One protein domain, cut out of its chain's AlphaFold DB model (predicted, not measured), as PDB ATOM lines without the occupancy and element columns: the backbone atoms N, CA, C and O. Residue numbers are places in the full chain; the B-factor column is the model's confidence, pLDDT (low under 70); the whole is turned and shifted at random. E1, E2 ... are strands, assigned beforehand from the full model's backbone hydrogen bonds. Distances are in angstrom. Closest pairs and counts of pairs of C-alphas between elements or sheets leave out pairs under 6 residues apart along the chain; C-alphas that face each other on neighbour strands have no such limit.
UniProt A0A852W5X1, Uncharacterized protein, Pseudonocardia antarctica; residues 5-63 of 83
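What this domain is: This is residues 5 to 63 of the 83 residues of an uncharacterized protein of Pseudonocardia antarctica (UniProt A0A852W5X1). There is little regular structure here: a small sheet of three short strands, with one long loop, residues 8 to 37, reaching to one end of the long axis and another, residues 42 to 59, to the other. The printed part has 59 residues, with no named helix and strands E1, E2, E3 in chain order; the sheet, all antiparallel, runs E2, E1, E3. The class is all strand, though named elements hold only 10 residues. It is only just compact, close to loose, with a radius of gyration of the C-alphas of 12.4 A, and elongated, spanning 35 by 19 by 16 A.

How they stand to each other: Start at E1, residues 5 to 7, the inner strand. Beside it find E2, residues 38 to 41, antiparallel at 137 degrees and forming a hairpin with E1; N 39 and O 6, 2.8 A apart, are within hydrogen-bond range. E3, residues 60 to 62, is E1's other antiparallel neighbour, at 159 degrees, with N 62 and O 5 at 2.8 A. E2 and E3, the edge strands, are apart.

Where its parts are: Find C-alpha 5 at (22.821, -27.599, -17.642); E1 runs 7.0 A from there. E2 covers 10.0 A, and E3 7.0 A, ending at C-alpha 62, (19.798, -24.223, -19.874).

The domain as a whole: The farthest C-alphas, of Gly 17 and Asp 45, are 35.7 A apart. The printed part has no cut, and both links are long. Look for pLDDT under 70 at residues 9 to 30 and 34.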
ATOM      1  N   LEU A   5      21.972 -26.922 -16.666       83.50
ATOM      2  CA  LEU A   5      22.821 -27.599 -17.642       83.50
ATOM      3  C   LEU A   5      23.618 -26.560 -18.424       83.50
ATOM      4  O   LEU A   5      23.073 -25.540 -18.846       83.50
ATOM      5  N   VAL A   6      24.904 -26.826 -18.631       84.25
ATOM      6  CA  VAL A   6      25.799 -25.962 -19.405       84.25
ATOM      7  C   VAL A   6      26.529 -26.756 -20.487       84.25
ATOM      8  O   VAL A   6      26.766 -27.949 -20.318       84.25
ATOM      9  N   ALA A   7      26.863 -26.122 -21.611       81.56
ATOM     10  CA  ALA A   7      27.526 -26.779 -22.743       81.56
ATOM     11  C   ALA A   7      28.635 -25.907 -23.348       81.56
ATOM     12  O   ALA A   7      28.532 -24.677 -23.368       81.56
ATOM     13  N   GLU A   8      29.708 -26.553 -23.818       74.06
ATOM     14  CA  GLU A   8      30.943 -25.880 -24.255       74.06
ATOM     15  C   GLU A   8      30.866 -25.450 -25.721       74.06
ATOM     16  O   GLU A   8      31.242 -24.326 -26.059       74.06
ATOM     17  N   LYS A   9      30.368 -26.325 -26.608       67.06
ATOM     18  CA  LYS A   9      30.470 -26.108 -28.055       67.06
ATOM     19  C   LYS A   9      29.214 -26.454 -28.844       67.06
ATOM     20  O   LYS A   9      28.545 -27.457 -28.625       67.06
ATOM     21  N   PHE A  10      28.991 -25.629 -29.859       61.94
ATOM     22  CA  PHE A  10      28.108 -25.878 -30.986       61.94
ATOM     23  C   PHE A  10      28.886 -26.592 -32.097       61.94
ATOM     24  O   PHE A  10      29.988 -26.166 -32.453       61.94
ATOM     25  N   VAL A  11      28.322 -27.649 -32.683       61.09
ATOM     26  CA  VAL A  11      28.973 -28.386 -33.774       61.09
ATOM     27  C   VAL A  11      28.230 -28.101 -35.080       61.09
ATOM     28  O   VAL A  11      27.198 -28.692 -35.376       61.09
ATOM     29  N   TRP A  12      28.774 -27.170 -35.874       53.12
ATOM     30  CA  TRP A  12      28.195 -26.683 -37.138       53.12
ATOM     31  C   TRP A  12      27.669 -27.767 -38.097       53.12
ATOM     32  O   TRP A  12      26.585 -27.565 -38.647       53.12
ATOM     33  N   PRO A  13      28.359 -28.909 -38.297       63.03
ATOM     34  CA  PRO A  13      27.846 -30.015 -39.109       63.03
ATOM     35  C   PRO A  13      26.458 -30.543 -38.726       63.03
ATOM     36  O   PRO A  13      25.763 -31.063 -39.594       63.03
ATOM     37  N   HIS A  14      26.027 -30.393 -37.470       61.72
ATOM     38  CA  HIS A  14      24.692 -30.820 -37.033       61.72
ATOM     39  C   HIS A  14      23.571 -29.904 -37.544       61.72
ATOM     40  O   HIS A  14      22.400 -30.269 -37.484       61.72
ATOM     41  N   TYR A  15      23.920 -28.751 -38.122       62.53
ATOM     42  CA  TYR A  15      22.970 -27.744 -38.586       62.53
ATOM     43  C   TYR A  15      23.250 -27.306 -40.035       62.53
ATOM     44  O   TYR A  15      23.494 -26.125 -40.301       62.53
ATOM     45  N   PRO A  16      23.176 -28.229 -41.013       58.31
ATOM     46  CA  PRO A  16      23.568 -27.969 -42.403       58.31
ATOM     47  C   PRO A  16      22.707 -26.904 -43.110       58.31
ATOM     48  O   PRO A  16      23.087 -26.402 -44.165       58.31
ATOM     49  N   GLY A  17      21.550 -26.543 -42.541       56.62
ATOM     50  CA  GLY A  17      20.663 -25.490 -43.047       56.62
ATOM     51  C   GLY A  17      20.932 -24.082 -42.497       56.62
ATOM     52  O   GLY A  17      20.330 -23.123 -42.986       56.62
ATOM     53  N   LEU A  18      21.810 -23.922 -41.499       58.06
ATOM     54  CA  LEU A  18      22.088 -22.620 -40.888       58.06
ATOM     55  C   LEU A  18      23.153 -21.860 -41.692       58.06
ATOM     56  O   LEU A  18      24.310 -22.261 -41.781       58.06
ATOM     57  N   ARG A  19      22.766 -20.724 -42.285       53.41
ATOM     58  CA  ARG A  19      23.709 -19.806 -42.945       53.41
ATOM     59  C   ARG A  19      24.450 -18.969 -41.901       53.41
ATOM     60  O   ARG A  19      23.825 -18.436 -40.982       53.41
ATOM     61  N   ALA A  20      25.758 -18.782 -42.099       43.06
ATOM     62  CA  ALA A  20      26.576 -17.868 -41.304       43.06
ATOM     63  C   ALA A  20      25.900 -16.484 -41.212       43.06
ATOM     64  O   ALA A  20      25.622 -15.856 -42.233       43.06
ATOM     65  N   GLY A  21      25.579 -16.038 -39.993       47.69
ATOM     66  CA  GLY A  21      24.932 -14.744 -39.727       47.69
ATOM     67  C   GLY A  21      23.467 -14.799 -39.275       47.69
ATOM     68  O   GLY A  21      22.962 -13.795 -38.779       47.69
ATOM     69  N   ARG A  22      22.782 -15.949 -39.354       45.25
ATOM     70  CA  ARG A  22      21.495 -16.176 -38.665       45.25
ATOM     71  C   ARG A  22      21.693 -17.183 -37.537       45.25
ATOM     72  O   ARG A  22      21.468 -18.375 -37.707       45.25
ATOM     73  N   VAL A  23      22.098 -16.690 -36.370       45.53
ATOM     74  CA  VAL A  23      22.035 -17.456 -35.117       45.53
ATOM     75  C   VAL A  23      20.579 -17.436 -34.651       45.53
ATOM     76  O   VAL A  23      20.195 -16.647 -33.796       45.53
ATOM     77  N   TYR A  24      19.727 -18.216 -35.306       46.03
ATOM     78  CA  TYR A  24      18.320 -18.362 -34.943       46.03
ATOM     79  C   TYR A  24      18.003 -19.853 -34.879       46.03
ATOM     80  O   TYR A  24      18.163 -20.542 -35.878       46.03
ATOM     81  N   ALA A  25      17.530 -20.294 -33.711       41.12
ATOM     82  CA  ALA A  25      17.176 -21.670 -33.346       41.12
ATOM     83  C   ALA A  25      18.384 -22.617 -33.213       41.12
ATOM     84  O   ALA A  25      19.002 -22.994 -34.196       41.12
ATOM     85  N   GLY A  26      18.733 -22.980 -31.978       47.25
ATOM     86  CA  GLY A  26      19.822 -23.938 -31.744       47.25
ATOM     87  C   GLY A  26      20.363 -23.989 -30.316       47.25
ATOM     88  O   GLY A  26      21.292 -24.728 -30.024       47.25
ATOM     89  N   LYS A  27      19.842 -23.156 -29.401       55.81
ATOM     90  CA  LYS A  27      20.261 -23.254 -27.999       55.81
ATOM     91  C   LYS A  27      19.679 -24.526 -27.379       55.81
ATOM     92  O   LYS A  27      20.432 -25.344 -26.879       55.81
ATOM     93  N   SER A  28      18.364 -24.722 -27.449       57.34
ATOM     94  CA  SER A  28      17.669 -25.804 -26.736       57.34
ATOM     95  C   SER A  28      17.964 -27.221 -27.248       57.34
ATOM     96  O   SER A  28      17.896 -28.160 -26.459       57.34
ATOM     97  N   ASP A  29      18.317 -27.399 -28.522       67.12
ATOM     98  CA  ASP A  29      18.627 -28.717 -29.095       67.12
ATOM     99  C   ASP A  29      20.109 -29.099 -29.004       67.12
ATOM    100  O   ASP A  29      20.444 -30.238 -29.304       67.12
ATOM    101  N   ILE A  30      20.993 -28.226 -28.501       69.44
ATOM    102  CA  ILE A  30      22.410 -28.575 -28.314       69.44
ATOM    103  C   ILE A  30      22.550 -29.839 -27.449       69.44
ATOM    104  O   ILE A  30      23.332 -30.725 -27.757       69.44
ATOM    105  N   THR A  31      21.687 -29.982 -26.436       71.88
ATOM    106  CA  THR A  31      21.601 -31.153 -25.544       71.88
ATOM    107  C   THR A  31      21.090 -32.430 -26.231       71.88
ATOM    108  O   THR A  31      20.993 -33.477 -25.600       71.88
ATOM    109  N   GLN A  32      20.716 -32.361 -27.511       73.69
ATOM    110  CA  GLN A  32      20.274 -33.495 -28.327       73.69
ATOM    111  C   GLN A  32      21.413 -34.080 -29.170       73.69
ATOM    112  O   GLN A  32      21.234 -35.152 -29.748       73.69
ATOM    113  N   HIS A  33      22.568 -33.413 -29.236       73.12
ATOM    114  CA  HIS A  33      23.702 -33.849 -30.041       73.12
ATOM    115  C   HIS A  33      24.761 -34.552 -29.180       73.12
ATOM    116  O   HIS A  33      25.168 -34.000 -28.158       73.12
ATOM    117  N   PRO A  34      25.281 -35.715 -29.615       68.19
ATOM    118  CA  PRO A  34      26.256 -36.492 -28.841       68.19
ATOM    119  C   PRO A  34      27.590 -35.755 -28.630       68.19
ATOM    120  O   PRO A  34      28.329 -36.044 -27.696       68.19
ATOM    121  N   ASP A  35      27.905 -34.779 -29.484       70.69
ATOM    122  CA  ASP A  35      29.173 -34.044 -29.442       70.69
ATOM    123  C   ASP A  35      29.111 -32.751 -28.611       70.69
ATOM    124  O   ASP A  35      30.107 -32.027 -28.532       70.69
ATOM    125  N   ALA A  36      27.947 -32.411 -28.048       70.50
ATOM    126  CA  ALA A  36      27.716 -31.124 -27.391       70.50
ATOM    127  C   ALA A  36      28.419 -30.969 -26.034       70.50
ATOM    128  O   ALA A  36      28.577 -29.839 -25.575       70.50
ATOM    129  N   GLU A  37      28.849 -32.081 -25.428       78.56
ATOM    130  CA  GLU A  37      29.483 -32.169 -24.107       78.56
ATOM    131  C   GLU A  37      28.784 -31.291 -23.049       78.56
ATOM    132  O   GLU A  37      29.155 -30.143 -22.789       78.56
ATOM    133  N   THR A  38      27.737 -31.840 -22.437       83.12
ATOM    134  CA  THR A  38      26.905 -31.152 -21.446       83.12
ATOM    135  C   THR A  38      27.356 -31.446 -20.021       83.12
ATOM    136  O   THR A  38      27.707 -32.571 -19.680       83.12
ATOM    137  N   HIS A  39      27.311 -30.437 -19.155       86.56
ATOM    138  CA  HIS A  39      27.736 -30.522 -17.760       86.56
ATOM    139  C   HIS A  39      26.653 -29.985 -16.826       86.56
ATOM    140  O   HIS A  39      25.915 -29.066 -17.175       86.56
ATOM    141  N   VAL A  40      26.575 -30.540 -15.617       86.88
ATOM    142  CA  VAL A  40      25.602 -30.127 -14.593       86.88
ATOM    143  C   VAL A  40      26.232 -29.099 -13.663       86.88
ATOM    144  O   VAL A  40      27.375 -29.261 -13.244       86.88
ATOM    145  N   VAL A  41      25.475 -28.070 -13.303       88.88
ATOM    146  CA  VAL A  41      25.840 -27.022 -12.350       88.88
ATOM    147  C   VAL A  41      24.778 -26.968 -11.243       88.88
ATOM    148  O   VAL A  41      23.575 -26.945 -11.523       88.88
ATOM    149  N   ASP A  42      25.218 -26.940  -9.981       86.94
ATOM    150  CA  ASP A  42      24.346 -26.922  -8.794       86.94
ATOM    151  C   ASP A  42      23.841 -25.503  -8.468       86.94
ATOM    152  O   ASP A  42      24.074 -24.952  -7.392       86.94
ATOM    153  N   GLY A  43      23.125 -24.905  -9.419       83.56
ATOM    154  CA  GLY A  43      22.440 -23.625  -9.251       83.56
ATOM    155  C   GLY A  43      23.124 -22.423  -9.907       83.56
ATOM    156  O   GLY A  43      24.236 -22.518 -10.427       83.56
ATOM    157  N   PRO A  44      22.446 -21.263  -9.914       83.81
ATOM    158  CA  PRO A  44      22.853 -20.091 -10.689       83.81
ATOM    159  C   PRO A  44      24.123 -19.412 -10.177       83.81
ATOM    160  O   PRO A  44      24.752 -18.696 -10.951       83.81
ATOM    161  N   ASP A  45      24.535 -19.667  -8.938       87.00
ATOM    162  CA  ASP A  45      25.723 -19.052  -8.330       87.00
ATOM    163  C   ASP A  45      26.960 -19.961  -8.358       87.00
ATOM    164  O   ASP A  45      28.056 -19.536  -7.994       87.00
ATOM    165  N   ALA A  46      26.820 -21.217  -8.794       87.56
ATOM    166  CA  ALA A  46      27.944 -22.140  -8.843       87.56
ATOM    167  C   ALA A  46      28.948 -21.713  -9.927       87.56
ATOM    168  O   ALA A  46      28.591 -21.432 -11.076       87.56
ATOM    169  N   THR A  47      30.221 -21.661  -9.540       91.25
ATOM    170  CA  THR A  47      31.348 -21.272 -10.402       91.25
ATOM    171  C   THR A  47      31.969 -22.457 -11.133       91.25
ATOM    172  O   THR A  47      32.753 -22.266 -12.061       91.25
ATOM    173  N   GLU A  48      31.614 -23.674 -10.733       91.81
ATOM    174  CA  GLU A  48      32.116 -24.926 -11.287       91.81
ATOM    175  C   GLU A  48      30.962 -25.889 -11.569       91.81
ATOM    176  O   GLU A  48      29.907 -25.846 -10.931       91.81
ATOM    177  N   THR A  49      31.166 -26.753 -12.557       90.25
ATOM    178  CA  THR A  49      30.304 -27.895 -12.824       90.25
ATOM    179  C   THR A  49      30.510 -28.951 -11.750       90.25
ATOM    180  O   THR A  49      31.546 -29.023 -11.088       90.25
ATOM    181  N   ARG A  50      29.540 -29.845 -11.621       87.12
ATOM    182  CA  ARG A  50      29.559 -30.951 -10.670       87.12
ATOM    183  C   ARG A  50      30.764 -31.883 -10.836       87.12
ATOM    184  O   ARG A  50      31.200 -32.513  -9.879       87.12
ATOM    185  N   CYS A  51      31.308 -31.968 -12.044       86.88
ATOM    186  CA  CYS A  51      32.495 -32.748 -12.364       86.88
ATOM    187  C   CYS A  51      33.800 -31.926 -12.307       86.88
ATOM    188  O   CYS A  51      34.837 -32.391 -12.776       86.88
ATOM    189  N   GLY A  52      33.768 -30.728 -11.706       88.12
ATOM    190  CA  GLY A  52      34.951 -29.934 -11.364       88.12
ATOM    191  C   GLY A  52      35.517 -29.092 -12.506       88.12
ATOM    192  O   GLY A  52      36.693 -28.735 -12.473       88.12
ATOM    193  N   ARG A  53      34.724 -28.797 -13.546       88.94
ATOM    194  CA  ARG A  53      35.148 -27.886 -14.619       88.94
ATOM    195  C   ARG A  53      34.663 -26.461 -14.351       88.94
ATOM    196  O   ARG A  53      33.539 -26.288 -13.889       88.94
ATOM    197  N   PRO A  54      35.444 -25.423 -14.683       90.69
ATOM    198  CA  PRO A  54      35.024 -24.042 -14.480       90.69
ATOM    199  C   PRO A  54      33.823 -23.700 -15.368       90.69
ATOM    200  O   PRO A  54      33.871 -23.876 -16.587       90.69
ATOM    201  N   ARG A  55      32.757 -23.148 -14.776       87.31
ATOM    202  CA  ARG A  55      31.526 -22.776 -15.495       87.31
ATOM    203  C   ARG A  55      31.777 -21.754 -16.603       87.31
ATOM    204  O   ARG A  55      31.099 -21.775 -17.621       87.31
ATOM    205  N   SER A  56      32.774 -20.887 -16.433       87.38
ATOM    206  CA  SER A  56      33.165 -19.883 -17.430       87.38
ATOM    207  C   SER A  56      33.597 -20.476 -18.777       87.38
ATOM    208  O   SER A  56      33.573 -19.760 -19.775       87.38
ATOM    209  N   GLY A  57      33.957 -21.764 -18.826       84.00
ATOM    210  CA  GLY A  57      34.244 -22.486 -20.066       84.00
ATOM    211  C   GLY A  57      33.001 -22.866 -20.879       84.00
ATOM    212  O   GLY A  57      33.141 -23.316 -22.010       84.00
ATOM    213  N   PHE A  58      31.795 -22.671 -20.339       84.75
ATOM    214  CA  PHE A  58      30.542 -23.118 -20.945       84.75
ATOM    215  C   PHE A  58      29.638 -21.914 -21.260       84.75
ATOM    216  O   PHE A  58      28.894 -21.450 -20.395       84.75
ATOM    217  N   PRO A  59      29.685 -21.367 -22.489       78.44
ATOM    218  CA  PRO A  59      28.939 -20.160 -22.857       78.44
ATOM    219  C   PRO A  59      27.426 -20.384 -23.021       78.44
ATOM    220  O   PRO A  59      26.674 -19.426 -23.221       78.44
ATOM    221  N   HIS A  60      26.970 -21.638 -22.985       79.88
ATOM    222  CA  HIS A  60      25.572 -22.014 -23.158       79.88
ATOM    223  C   HIS A  60      24.987 -22.528 -21.848       79.88
ATOM    224  O   HIS A  60      25.573 -23.403 -21.221       79.88
ATOM    225  N   GLU A  61      23.815 -22.010 -21.483       81.62
ATOM    226  CA  GLU A  61      23.110 -22.338 -20.247       81.62
ATOM    227  C   GLU A  61      21.653 -22.712 -20.530       81.62
ATOM    228  O   GLU A  61      20.983 -22.068 -21.347       81.62
ATOM    229  N   PHE A  62      21.165 -23.727 -19.817       80.25
ATOM    230  CA  PHE A  62      19.798 -24.223 -19.874       80.25
ATOM    231  C   PHE A  62      19.200 -24.273 -18.474       80.25
ATOM    232  O   PHE A  62      19.697 -24.977 -17.593       80.25
ATOM    233  N   GLY A  63      18.128 -23.506 -18.287       70.69
ATOM    234  CA  GLY A  63      17.376 -23.482 -17.041       70.69
ATOM    235  C   GLY A  63      16.458 -24.693 -16.882       70.69
ATOM    236  O   GLY A  63      16.116 -25.382 -17.850       70.69
TER     237      GLY A  63